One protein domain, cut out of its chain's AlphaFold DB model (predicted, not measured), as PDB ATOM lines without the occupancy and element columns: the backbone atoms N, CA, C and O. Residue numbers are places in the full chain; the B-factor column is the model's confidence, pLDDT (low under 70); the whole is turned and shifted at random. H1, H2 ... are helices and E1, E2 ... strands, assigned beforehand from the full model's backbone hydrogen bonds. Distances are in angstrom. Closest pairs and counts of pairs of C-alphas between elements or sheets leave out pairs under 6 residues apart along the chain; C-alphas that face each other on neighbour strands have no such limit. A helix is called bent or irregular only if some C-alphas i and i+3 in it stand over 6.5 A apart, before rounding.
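What this domain is: This is residues 19 to 38, 65 to 84, 101 to 111 and 125 to 154 of the 660 residues of an uncharacterized protein of Rhodotorula graminis (strain WP1) (UniProt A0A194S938). A twisted sheet of four antiparallel strands has one helix, H1, packed slantwise over one face, and a second, longer helix, H2, runs off from one end of the sheet as an arm. H2 packs on the bent parts of E3 and E2 with its residues 137 to 142, and residues 146 to 154 stick out. The printed part has 81 residues, with two named helices and four named strands in the order H1 E1 E2 E3 E4 H2; across the sheet the order is E1 E2 E3 E4, and the class is mixed, helices and strands. The whole is loose, with a radius of gyration of the C-alphas of 15.2 A, and spans 52 by 22 by 17 A, the arm adding to its length.

How they stand to each other: Residues 22 to 23 form a short antiparallel pairing with residues 125 to 126 of E4, residues 125 to 131. H1, residues 26 to 36, is on the sheet at a height of 9.2 A, over E2, residues 74 to 83, and E3, residues 101 to 110; on the local plane it stands at 35 degrees to E2, slantwise to the strands. The closest C-alphas of H1 and E4 are those of Leu 26 and Trp 125, 6.8 A apart. E1, residues 65 to 71, is an edge strand and forms a hairpin with E2, antiparallel at 149 degrees, with N 69 and O 76 at 2.8 A. E2 bends by 58 degrees at residue 80 and E3 by 70 degrees at residue 104; the two are antiparallel at 163 degrees, with N 75 and O 108 at 2.8 A. E4, the other edge strand, is antiparallel to E3 at 159 degrees, with N 107 and O 129 at 2.8 A. H2, residues 135 to 153, is on the sheet, its closest C-alphas with E3 being those of Val 137 and Gly 103, 6.7 A apart. H1 and H2 are apart; with the sheet they make two layers, helices on one face of a sheet. In H1 and H2 every O i to N i+4 pair is within hydrogen-bond range.

Where its parts are: H1 begins at C-alpha 26, (11.600, -47.697, 53.446), and measures 15.4 A. E1 measures 19.3 A, E2 25.4 A, E3 24.1 A and E4 16.9 A; C-alpha 74, where E2 begins, is at (11.771, -36.618, 53.774). H2 measures 26.7 A and ends at C-alpha 153, (-21.975, -30.436, 30.088).

The domain as a whole: The C-alphas of Pro 24 and Ala 154, the two farthest apart, are 52.8 A apart. Residues 39 to 64, 85 to 100 and 112 to 124 are not printed, with C-alpha gaps of 11.8 A, 11.2 A and 6.1 A across these cuts. Of the links printed whole, E1 to E2 and E4 to H2 are tight. The mean pLDDT of the printed part is 82.8; residues 36 to 38, 83 to 84 and 135 to 152 are under 70.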
ATOM      1  N   LEU A  19       1.310 -41.208  64.204       92.31
ATOM      2  CA  LEU A  19       2.410 -40.239  64.177       92.31
ATOM      3  C   LEU A  19       3.514 -40.673  65.153       92.31
ATOM      4  O   LEU A  19       3.229 -41.136  66.255       92.31
ATOM      5  N   GLY A  20       4.772 -40.555  64.736       92.56
ATOM      6  CA  GLY A  20       5.920 -41.045  65.502       92.56
ATOM      7  C   GLY A  20       6.245 -42.534  65.317       92.56
ATOM      8  O   GLY A  20       7.295 -42.964  65.791       92.56
ATOM      9  N   THR A  21       5.427 -43.324  64.602       92.94
ATOM     10  CA  THR A  21       5.782 -44.726  64.298       92.94
ATOM     11  C   THR A  21       7.062 -44.807  63.467       92.94
ATOM     12  O   THR A  21       7.224 -44.097  62.471       92.94
ATOM     13  N   ALA A  22       7.981 -45.672  63.907       93.06
ATOM     14  CA  ALA A  22       9.299 -45.866  63.319       93.06
ATOM     15  C   ALA A  22       9.355 -47.170  62.513       93.06
ATOM     16  O   ALA A  22       9.010 -48.239  63.016       93.06
ATOM     17  N   PHE A  23       9.846 -47.082  61.281       91.88
ATOM     18  CA  PHE A  23      10.032 -48.202  60.364       91.88
ATOM     19  C   PHE A  23      11.533 -48.436  60.142       91.88
ATOM     20  O   PHE A  23      12.264 -47.467  59.907       91.88
ATOM     21  N   PRO A  24      12.021 -49.690  60.201       89.31
ATOM     22  CA  PRO A  24      13.452 -49.985  60.086       89.31
ATOM     23  C   PRO A  24      14.000 -49.639  58.696       89.31
ATOM     24  O   PRO A  24      15.167 -49.278  58.549       89.31
ATOM     25  N   ASP A  25      13.153 -49.717  57.670       92.00
ATOM     26  CA  ASP A  25      13.499 -49.428  56.290       92.00
ATOM     27  C   ASP A  25      12.321 -48.804  55.518       92.00
ATOM     28  O   ASP A  25      11.188 -48.725  55.998       92.00
ATOM     29  N   LEU A  26      12.603 -48.337  54.300       87.81
ATOM     30  CA  LEU A  26      11.600 -47.697  53.446       87.81
ATOM     31  C   LEU A  26      10.649 -48.716  52.792       87.81
ATOM     32  O   LEU A  26       9.531 -48.355  52.427       87.81
ATOM     33  N   SER A  27      11.067 -49.978  52.646       89.81
ATOM     34  CA  SER A  27      10.269 -51.030  52.002       89.81
ATOM     35  C   SER A  27       9.111 -51.453  52.897       89.81
ATOM     36  O   SER A  27       7.995 -51.576  52.403       89.81
ATOM     37  N   SER A  28       9.340 -51.587  54.208       88.94
ATOM     38  CA  SER A  28       8.286 -51.882  55.191       88.94
ATOM     39  C   SER A  28       7.212 -50.788  55.212       88.94
ATOM     40  O   SER A  28       6.018 -51.084  55.191       88.94
ATOM     41  N   LEU A  29       7.629 -49.516  55.193       87.88
ATOM     42  CA  LEU A  29       6.709 -48.378  55.148       87.88
ATOM     43  C   LEU A  29       5.953 -48.307  53.809       87.88
ATOM     44  O   LEU A  29       4.742 -48.103  53.799       87.88
ATOM     45  N   SER A  30       6.636 -48.537  52.684       88.12
ATOM     46  CA  SER A  30       5.988 -48.597  51.369       88.12
ATOM     47  C   SER A  30       4.979 -49.750  51.287       88.12
ATOM     48  O   SER A  30       3.852 -49.540  50.843       88.12
ATOM     49  N   ALA A  31       5.323 -50.941  51.789       88.44
ATOM     50  CA  ALA A  31       4.420 -52.089  51.847       88.44
ATOM     51  C   ALA A  31       3.164 -51.796  52.687       88.44
ATOM     52  O   ALA A  31       2.062 -52.117  52.245       88.44
ATOM     53  N   LEU A  32       3.309 -51.119  53.834       86.56
ATOM     54  CA  LEU A  32       2.173 -50.670  54.647       86.56
ATOM     55  C   LEU A  32       1.267 -49.690  53.887       86.56
ATOM     56  O   LEU A  32       0.049 -49.820  53.932       86.56
ATOM     57  N   VAL A  33       1.830 -48.721  53.158       86.62
ATOM     58  CA  VAL A  33       1.013 -47.777  52.373       86.62
ATOM     59  C   VAL A  33       0.267 -48.486  51.232       86.62
ATOM     60  O   VAL A  33      -0.873 -48.128  50.942       86.62
ATOM     61  N   HIS A  34       0.857 -49.522  50.628       85.12
ATOM     62  CA  HIS A  34       0.184 -50.333  49.608       85.12
ATOM     63  C   HIS A  34      -0.871 -51.294  50.188       85.12
ATOM     64  O   HIS A  34      -1.852 -51.562  49.500       85.12
ATOM     65  N   SER A  35      -0.730 -51.783  51.429       80.50
ATOM     66  CA  SER A  35      -1.750 -52.629  52.082       80.50
ATOM     67  C   SER A  35      -2.893 -51.835  52.723       80.50
ATOM     68  O   SER A  35      -4.010 -52.337  52.816       80.50
ATOM     69  N   VAL A  36      -2.637 -50.584  53.120       69.31
ATOM     70  CA  VAL A  36      -3.655 -49.603  53.538       69.31
ATOM     71  C   VAL A  36      -4.495 -49.114  52.351       69.31
ATOM     72  O   VAL A  36      -5.607 -48.617  52.539       69.31
ATOM     73  N   HIS A  37      -3.995 -49.253  51.121       65.75
ATOM     74  CA  HIS A  37      -4.763 -48.895  49.941       65.75
ATOM     75  C   HIS A  37      -5.930 -49.881  49.730       65.75
ATOM     76  O   HIS A  37      -5.685 -51.082  49.608       65.75
ATOM     77  N   PRO A  38      -7.191 -49.419  49.605       54.69
ATOM     78  CA  PRO A  38      -8.300 -50.315  49.297       54.69
ATOM     79  C   PRO A  38      -8.074 -50.979  47.934       54.69
ATOM     80  O   PRO A  38      -7.971 -50.304  46.904       54.69
ATOM     81  N   GLU A  65      -3.170 -44.128  41.564       87.06
ATOM     82  CA  GLU A  65      -1.715 -44.286  41.525       87.06
ATOM     83  C   GLU A  65      -1.089 -43.666  42.781       87.06
ATOM     84  O   GLU A  65      -1.321 -42.497  43.099       87.06
ATOM     85  N   LEU A  66      -0.271 -44.426  43.508       90.38
ATOM     86  CA  LEU A  66       0.420 -43.921  44.690       90.38
ATOM     87  C   LEU A  66       1.723 -43.210  44.285       90.38
ATOM     88  O   LEU A  66       2.732 -43.853  44.001       90.38
ATOM     89  N   ILE A  67       1.728 -41.873  44.282       92.56
ATOM     90  CA  ILE A  67       2.924 -41.101  43.922       92.56
ATOM     91  C   ILE A  67       3.851 -40.975  45.135       92.56
ATOM     92  O   ILE A  67       3.544 -40.246  46.080       92.56
ATOM     93  N   GLU A  68       5.019 -41.610  45.075       95.00
ATOM     94  CA  GLU A  68       6.129 -41.352  45.997       95.00
ATOM     95  C   GLU A  68       6.927 -40.105  45.570       95.00
ATOM     96  O   GLU A  68       7.313 -39.950  44.409       95.00
ATOM     97  N   ARG A  69       7.205 -39.202  46.516       95.31
ATOM     98  CA  ARG A  69       7.984 -37.972  46.309       95.31
ATOM     99  C   ARG A  69       9.031 -37.825  47.415       95.31
ATOM    100  O   ARG A  69       8.687 -37.584  48.573       95.31
ATOM    101  N   ARG A  70      10.314 -37.943  47.048       95.75
ATOM    102  CA  ARG A  70      11.470 -37.806  47.957       95.75
ATOM    103  C   ARG A  70      12.011 -36.373  47.976       95.75
ATOM    104  O   ARG A  70      12.133 -35.744  46.923       95.75
ATOM    105  N   ARG A  71      12.368 -35.870  49.158       94.62
ATOM    106  CA  ARG A  71      12.926 -34.531  49.417       94.62
ATOM    107  C   ARG A  71      14.017 -34.616  50.492       94.62
ATOM    108  O   ARG A  71      13.794 -34.330  51.662       94.62
ATOM    109  N   GLY A  72      15.218 -35.032  50.092       93.12
ATOM    110  CA  GLY A  72      16.329 -35.233  51.028       93.12
ATOM    111  C   GLY A  72      16.010 -36.351  52.035       93.12
ATOM    112  O   GLY A  72      15.801 -37.480  51.593       93.12
ATOM    113  N   PRO A  73      15.972 -36.076  53.356       93.94
ATOM    114  CA  PRO A  73      15.586 -37.059  54.370       93.94
ATOM    115  C   PRO A  73      14.066 -37.276  54.477       93.94
ATOM    116  O   PRO A  73      13.654 -38.187  55.186       93.94
ATOM    117  N   GLU A  74      13.233 -36.463  53.817       95.62
ATOM    118  CA  GLU A  74      11.771 -36.618  53.774       95.62
ATOM    119  C   GLU A  74      11.356 -37.510  52.590       95.62
ATOM    120  O   GLU A  74      11.823 -37.327  51.461       95.62
ATOM    121  N   VAL A  75      10.430 -38.442  52.819       96.06
ATOM    122  CA  VAL A  75       9.659 -39.110  51.761       96.06
ATOM    123  C   VAL A  75       8.176 -38.928  52.053       96.06
ATOM    124  O   VAL A  75       7.715 -39.091  53.181       96.06
ATOM    125  N   SER A  76       7.427 -38.562  51.018       96.19
ATOM    126  CA  SER A  76       5.981 -38.367  51.076       96.19
ATOM    127  C   SER A  76       5.289 -39.227  50.025       96.19
ATOM    128  O   SER A  76       5.804 -39.379  48.917       96.19
ATOM    129  N   TRP A  77       4.122 -39.767  50.365       96.00
ATOM    130  CA  TRP A  77       3.258 -40.503  49.445       96.00
ATOM    131  C   TRP A  77       1.907 -39.805  49.367       96.00
ATOM    132  O   TRP A  77       1.312 -39.477  50.397       96.00
ATOM    133  N   THR A  78       1.429 -39.584  48.145       94.44
ATOM    134  CA  THR A  78       0.118 -38.982  47.859       94.44
ATOM    135  C   THR A  78      -0.627 -39.847  46.857       94.44
ATOM    136  O   THR A  78      -0.079 -40.164  45.800       94.44
ATOM    137  N   CYS A  79      -1.870 -40.205  47.167       92.06
ATOM    138  CA  CYS A  79      -2.717 -40.995  46.277       92.06
ATOM    139  C   CYS A  79      -3.328 -40.093  45.188       92.06
ATOM    140  O   CYS A  79      -3.834 -39.002  45.463       92.06
ATOM    141  N   LYS A  80      -3.232 -40.537  43.934       90.94
ATOM    142  CA  LYS A  80      -3.694 -39.841  42.731       90.94
ATOM    143  C   LYS A  80      -5.010 -40.458  42.274       90.94
ATOM    144  O   LYS A  80      -5.030 -41.597  41.813       90.94
ATOM    145  N   LEU A  81      -6.093 -39.685  42.339       82.69
ATOM    146  CA  LEU A  81      -7.436 -40.094  41.898       82.69
ATOM    147  C   LEU A  81      -7.508 -40.356  40.386       82.69
ATOM    148  O   LEU A  81      -8.420 -41.023  39.907       82.69
ATOM    149  N   GLY A  82      -6.538 -39.832  39.635       78.44
ATOM    150  CA  GLY A  82      -6.313 -40.132  38.230       78.44
ATOM    151  C   GLY A  82      -5.707 -38.942  37.493       78.44
ATOM    152  O   GLY A  82      -5.170 -38.002  38.084       78.44
ATOM    153  N   THR A  83      -5.829 -38.958  36.168       67.00
ATOM    154  CA  THR A  83      -5.706 -37.739  35.360       67.00
ATOM    155  C   THR A  83      -7.019 -37.529  34.621       67.00
ATOM    156  O   THR A  83      -7.444 -38.406  33.867       67.00
ATOM    157  N   ARG A  84      -7.692 -36.383  34.815       62.09
ATOM    158  CA  ARG A  84      -8.862 -36.067  33.983       62.09
ATOM    159  C   ARG A  84      -8.410 -36.005  32.530       62.09
ATOM    160  O   ARG A  84      -7.536 -35.199  32.192       62.09
ATOM    161  N   LEU A 101      -5.007 -35.186  43.175       86.25
ATOM    162  CA  LEU A 101      -4.583 -35.944  44.347       86.25
ATOM    163  C   LEU A 101      -5.738 -35.954  45.352       86.25
ATOM    164  O   LEU A 101      -6.416 -34.936  45.505       86.25
ATOM    165  N   CYS A 102      -5.970 -37.072  46.038       88.00
ATOM    166  CA  CYS A 102      -6.920 -37.082  47.149       88.00
ATOM    167  C   CYS A 102      -6.287 -36.481  48.417       88.00
ATOM    168  O   CYS A 102      -5.102 -36.144  48.448       88.00
ATOM    169  N   GLY A 103      -7.076 -36.363  49.488       84.06
ATOM    170  CA  GLY A 103      -6.599 -35.874  50.785       84.06
ATOM    171  C   GLY A 103      -5.584 -36.784  51.493       84.06
ATOM    172  O   GLY A 103      -5.000 -36.358  52.487       84.06
ATOM    173  N   PHE A 104      -5.348 -38.009  51.006       91.88
ATOM    174  CA  PHE A 104      -4.351 -38.906  51.587       91.88
ATOM    175  C   PHE A 104      -2.934 -38.364  51.393       91.88
ATOM    176  O   PHE A 104      -2.450 -38.184  50.268       91.88
ATOM    177  N   ARG A 105      -2.235 -38.208  52.515       93.19
ATOM    178  CA  ARG A 105      -0.812 -37.887  52.559       93.19
ATOM    179  C   ARG A 105      -0.174 -38.619  53.728       93.19
ATOM    180  O   ARG A 105      -0.448 -38.285  54.878       93.19
ATOM    181  N   LEU A 106       0.741 -39.539  53.440       95.56
ATOM    182  CA  LEU A 106       1.741 -39.962  54.419       95.56
ATOM    183  C   LEU A 106       3.027 -39.175  54.166       95.56
ATOM    184  O   LEU A 106       3.399 -38.899  53.024       95.56
ATOM    185  N   THR A 107       3.711 -38.760  55.222       96.25
ATOM    186  CA  THR A 107       5.048 -38.167  55.149       96.25
ATOM    187  C   THR A 107       5.881 -38.707  56.298       96.25
ATOM    188  O   THR A 107       5.462 -38.664  57.455       96.25
ATOM    189  N   ALA A 108       7.052 -39.239  55.965       96.56
ATOM    190  CA  ALA A 108       8.008 -39.772  56.916       96.56
ATOM    191  C   ALA A 108       9.384 -39.149  56.693       96.56
ATOM    192  O   ALA A 108       9.792 -38.885  55.561       96.56
ATOM    193  N   VAL A 109      10.107 -38.929  57.784       96.62
ATOM    194  CA  VAL A 109      11.464 -38.392  57.768       96.62
ATOM    195  C   VAL A 109      12.401 -39.442  58.336       96.62
ATOM    196  O   VAL A 109      12.139 -40.035  59.385       96.62
ATOM    197  N   ARG A 110      13.508 -39.681  57.639       94.81
ATOM    198  CA  ARG A 110      14.583 -40.526  58.143       94.81
ATOM    199  C   ARG A 110      15.239 -39.843  59.337       94.81
ATOM    200  O   ARG A 110      15.766 -38.741  59.191       94.81
ATOM    201  N   GLN A 111      15.228 -40.486  60.500       92.81
ATOM    202  CA  GLN A 111      15.940 -39.974  61.664       92.81
ATOM    203  C   GLN A 111      17.440 -39.929  61.363       92.81
ATOM    204  O   GLN A 111      18.070 -40.950  61.089       92.81
ATOM    205  N   TRP A 125      12.921 -44.700  59.512       94.50
ATOM    206  CA  TRP A 125      11.945 -43.753  58.969       94.50
ATOM    207  C   TRP A 125      10.817 -43.526  59.966       94.50
ATOM    208  O   TRP A 125      10.119 -44.473  60.313       94.50
ATOM    209  N   VAL A 126      10.611 -42.286  60.407       95.94
ATOM    210  CA  VAL A 126       9.543 -41.935  61.354       95.94
ATOM    211  C   VAL A 126       8.444 -41.154  60.649       95.94
ATOM    212  O   VAL A 126       8.731 -40.172  59.963       95.94
ATOM    213  N   VAL A 127       7.189 -41.569  60.821       96.44
ATOM    214  CA  VAL A 127       6.019 -40.878  60.250       96.44
ATOM    215  C   VAL A 127       5.808 -39.542  60.968       96.44
ATOM    216  O   VAL A 127       5.452 -39.508  62.145       96.44
ATOM    217  N   THR A 128       6.037 -38.433  60.260       95.88
ATOM    218  CA  THR A 128       5.951 -37.061  60.794       95.88
ATOM    219  C   THR A 128       4.633 -36.367  60.465       95.88
ATOM    220  O   THR A 128       4.244 -35.432  61.161       95.88
ATOM    221  N   SER A 129       3.927 -36.807  59.423       94.38
ATOM    222  CA  SER A 129       2.580 -36.337  59.096       94.38
ATOM    223  C   SER A 129       1.783 -37.454  58.435       94.38
ATOM    224  O   SER A 129       2.299 -38.180  57.582       94.38
ATOM    225  N   PHE A 130       0.520 -37.587  58.830       93.31
ATOM    226  CA  PHE A 130      -0.386 -38.598  58.314       93.31
ATOM    227  C   PHE A 130      -1.804 -38.034  58.188       93.31
ATOM    228  O   PHE A 130      -2.376 -37.565  59.170       93.31
ATOM    229  N   ALA A 131      -2.360 -38.094  56.980       90.38
ATOM    230  CA  ALA A 131      -3.758 -37.802  56.683       90.38
ATOM    231  C   ALA A 131      -4.434 -39.098  56.181       90.38
ATOM    232  O   ALA A 131      -3.997 -39.630  55.153       90.38
ATOM    233  N   PRO A 132      -5.446 -39.634  56.895       82.88
ATOM    234  CA  PRO A 132      -5.992 -40.969  56.648       82.88
ATOM    235  C   PRO A 132      -6.732 -41.100  55.314       82.88
ATOM    236  O   PRO A 132      -7.313 -40.148  54.791       82.88
ATOM    237  N   HIS A 133      -6.755 -42.324  54.782       77.12
ATOM    238  CA  HIS A 133      -7.358 -42.654  53.490       77.12
ATOM    239  C   HIS A 133      -8.874 -42.906  53.616       77.12
ATOM    240  O   HIS A 133      -9.381 -43.992  53.324       77.12
ATOM    241  N   VAL A 134      -9.623 -41.905  54.088       72.75
ATOM    242  CA  VAL A 134     -11.074 -42.041  54.298       72.75
ATOM    243  C   VAL A 134     -11.776 -42.278  52.955       72.75
ATOM    244  O   VAL A 134     -11.688 -41.444  52.053       72.75
ATOM    245  N   ALA A 135     -12.519 -43.381  52.818       61.06
ATOM    246  CA  ALA A 135     -13.243 -43.715  51.583       61.06
ATOM    247  C   ALA A 135     -14.221 -42.602  51.146       61.06
ATOM    248  O   ALA A 135     -14.380 -42.343  49.953       61.06
ATOM    249  N   ALA A 136     -14.787 -41.870  52.112       60.12
ATOM    250  CA  ALA A 136     -15.598 -40.678  51.873       60.12
ATOM    251  C   ALA A 136     -14.862 -39.588  51.069       60.12
ATOM    252  O   ALA A 136     -15.500 -38.925  50.262       60.12
ATOM    253  N   VAL A 137     -13.539 -39.425  51.203       62.75
ATOM    254  CA  VAL A 137     -12.759 -38.445  50.417       62.75
ATOM    255  C   VAL A 137     -12.650 -38.869  48.949       62.75
ATOM    256  O   VAL A 137     -12.660 -38.017  48.062       62.75
ATOM    257  N   HIS A 138     -12.601 -40.175  48.667       64.94
ATOM    258  CA  HIS A 138     -12.667 -40.681  47.293       64.94
ATOM    259  C   HIS A 138     -14.075 -40.498  46.717       64.94
ATOM    260  O   HIS A 138     -14.207 -39.944  45.629       64.94
ATOM    261  N   ALA A 139     -15.120 -40.866  47.466       59.94
ATOM    262  CA  ALA A 139     -16.507 -40.667  47.046       59.94
ATOM    263  C   ALA A 139     -16.836 -39.179  46.807       59.94
ATOM    264  O   ALA A 139     -17.333 -38.826  45.745       59.94
ATOM    265  N   GLN A 140     -16.491 -38.287  47.741       61.56
ATOM    266  CA  GLN A 140     -16.707 -36.840  47.617       61.56
ATOM    267  C   GLN A 140     -15.877 -36.227  46.486       61.56
ATOM    268  O   GLN A 140     -16.405 -35.420  45.726       61.56
ATOM    269  N   GLY A 141     -14.605 -36.614  46.332       61.47
ATOM    270  CA  GLY A 141     -13.762 -36.145  45.229       61.47
ATOM    271  C   GLY A 141     -14.312 -36.557  43.861       61.47
ATOM    272  O   GLY A 141     -14.332 -35.750  42.930       61.47
ATOM    273  N   TRP A 142     -14.823 -37.786  43.750       62.72
ATOM    274  CA  TRP A 142     -15.421 -38.306  42.521       62.72
ATOM    275  C   TRP A 142     -16.793 -37.678  42.235       62.72
ATOM    276  O   TRP A 142     -16.996 -37.159  41.144       62.72
ATOM    277  N   VAL A 143     -17.688 -37.580  43.225       63.28
ATOM    278  CA  VAL A 143     -18.998 -36.910  43.085       63.28
ATOM    279  C   VAL A 143     -18.840 -35.416  42.783       63.28
ATOM    280  O   VAL A 143     -19.553 -34.890  41.932       63.28
ATOM    281  N   ALA A 144     -17.878 -34.717  43.394       61.69
ATOM    282  CA  ALA A 144     -17.574 -33.324  43.048       61.69
ATOM    283  C   ALA A 144     -16.993 -33.193  41.627       61.69
ATOM    284  O   ALA A 144     -17.280 -32.218  40.927       61.69
ATOM    285  N   SER A 145     -16.212 -34.182  41.177       62.56
ATOM    286  CA  SER A 145     -15.725 -34.273  39.798       62.56
ATOM    287  C   SER A 145     -16.872 -34.467  38.802       62.56
ATOM    288  O   SER A 145     -16.997 -33.672  37.867       62.56
ATOM    289  N   GLU A 146     -17.757 -35.437  39.046       67.88
ATOM    290  CA  GLU A 146     -18.926 -35.714  38.209       67.88
ATOM    291  C   GLU A 146     -19.927 -34.556  38.204       67.88
ATOM    292  O   GLU A 146     -20.418 -34.189  37.138       67.88
ATOM    293  N   ALA A 147     -20.188 -33.927  39.355       67.00
ATOM    294  CA  ALA A 147     -21.051 -32.753  39.460       67.00
ATOM    295  C   ALA A 147     -20.479 -31.555  38.684       67.00
ATOM    296  O   ALA A 147     -21.229 -30.853  38.002       67.00
ATOM    297  N   HIS A 148     -19.156 -31.346  38.716       68.44
ATOM    298  CA  HIS A 148     -18.497 -30.339  37.882       68.44
ATOM    299  C   HIS A 148     -18.635 -30.671  36.390       68.44
ATOM    300  O   HIS A 148     -19.094 -29.833  35.613       68.44
ATOM    301  N   ASP A 149     -18.315 -31.900  35.984       66.50
ATOM    302  CA  ASP A 149     -18.371 -32.322  34.580       66.50
ATOM    303  C   ASP A 149     -19.819 -32.396  34.051       66.50
ATOM    304  O   ASP A 149     -20.064 -32.205  32.857       66.50
ATOM    305  N   ALA A 150     -20.810 -32.628  34.916       67.38
ATOM    306  CA  ALA A 150     -22.234 -32.501  34.613       67.38
ATOM    307  C   ALA A 150     -22.658 -31.029  34.477       67.38
ATOM    308  O   ALA A 150     -23.319 -30.681  33.500       67.38
ATOM    309  N   ALA A 151     -22.235 -30.143  35.384       66.81
ATOM    310  CA  ALA A 151     -22.532 -28.711  35.304       66.81
ATOM    311  C   ALA A 151     -21.886 -28.043  34.074       66.81
ATOM    312  O   ALA A 151     -22.508 -27.180  33.449       66.81
ATOM    313  N   VAL A 152     -20.680 -28.472  33.681       68.12
ATOM    314  CA  VAL A 152     -20.014 -28.052  32.437       68.12
ATOM    315  C   VAL A 152     -20.760 -28.582  31.208       68.12
ATOM    316  O   VAL A 152     -21.037 -27.803  30.296       68.12
ATOM    317  N   ARG A 153     -21.154 -29.867  31.182       70.12
ATOM    318  CA  ARG A 153     -21.975 -30.436  30.088       70.12
ATOM    319  C   ARG A 153     -23.342 -29.756  29.957       70.12
ATOM    320  O   ARG A 153     -23.802 -29.546  28.840       70.12
ATOM    321  N   ALA A 154     -23.959 -29.376  31.073       76.75
ATOM    322  CA  ALA A 154     -25.238 -28.667  31.120       76.75
ATOM    323  C   ALA A 154     -25.128 -27.151  30.857       76.75
ATOM    324  O   ALA A 154     -26.135 -26.452  30.944       76.75
TER     325      ALA A 154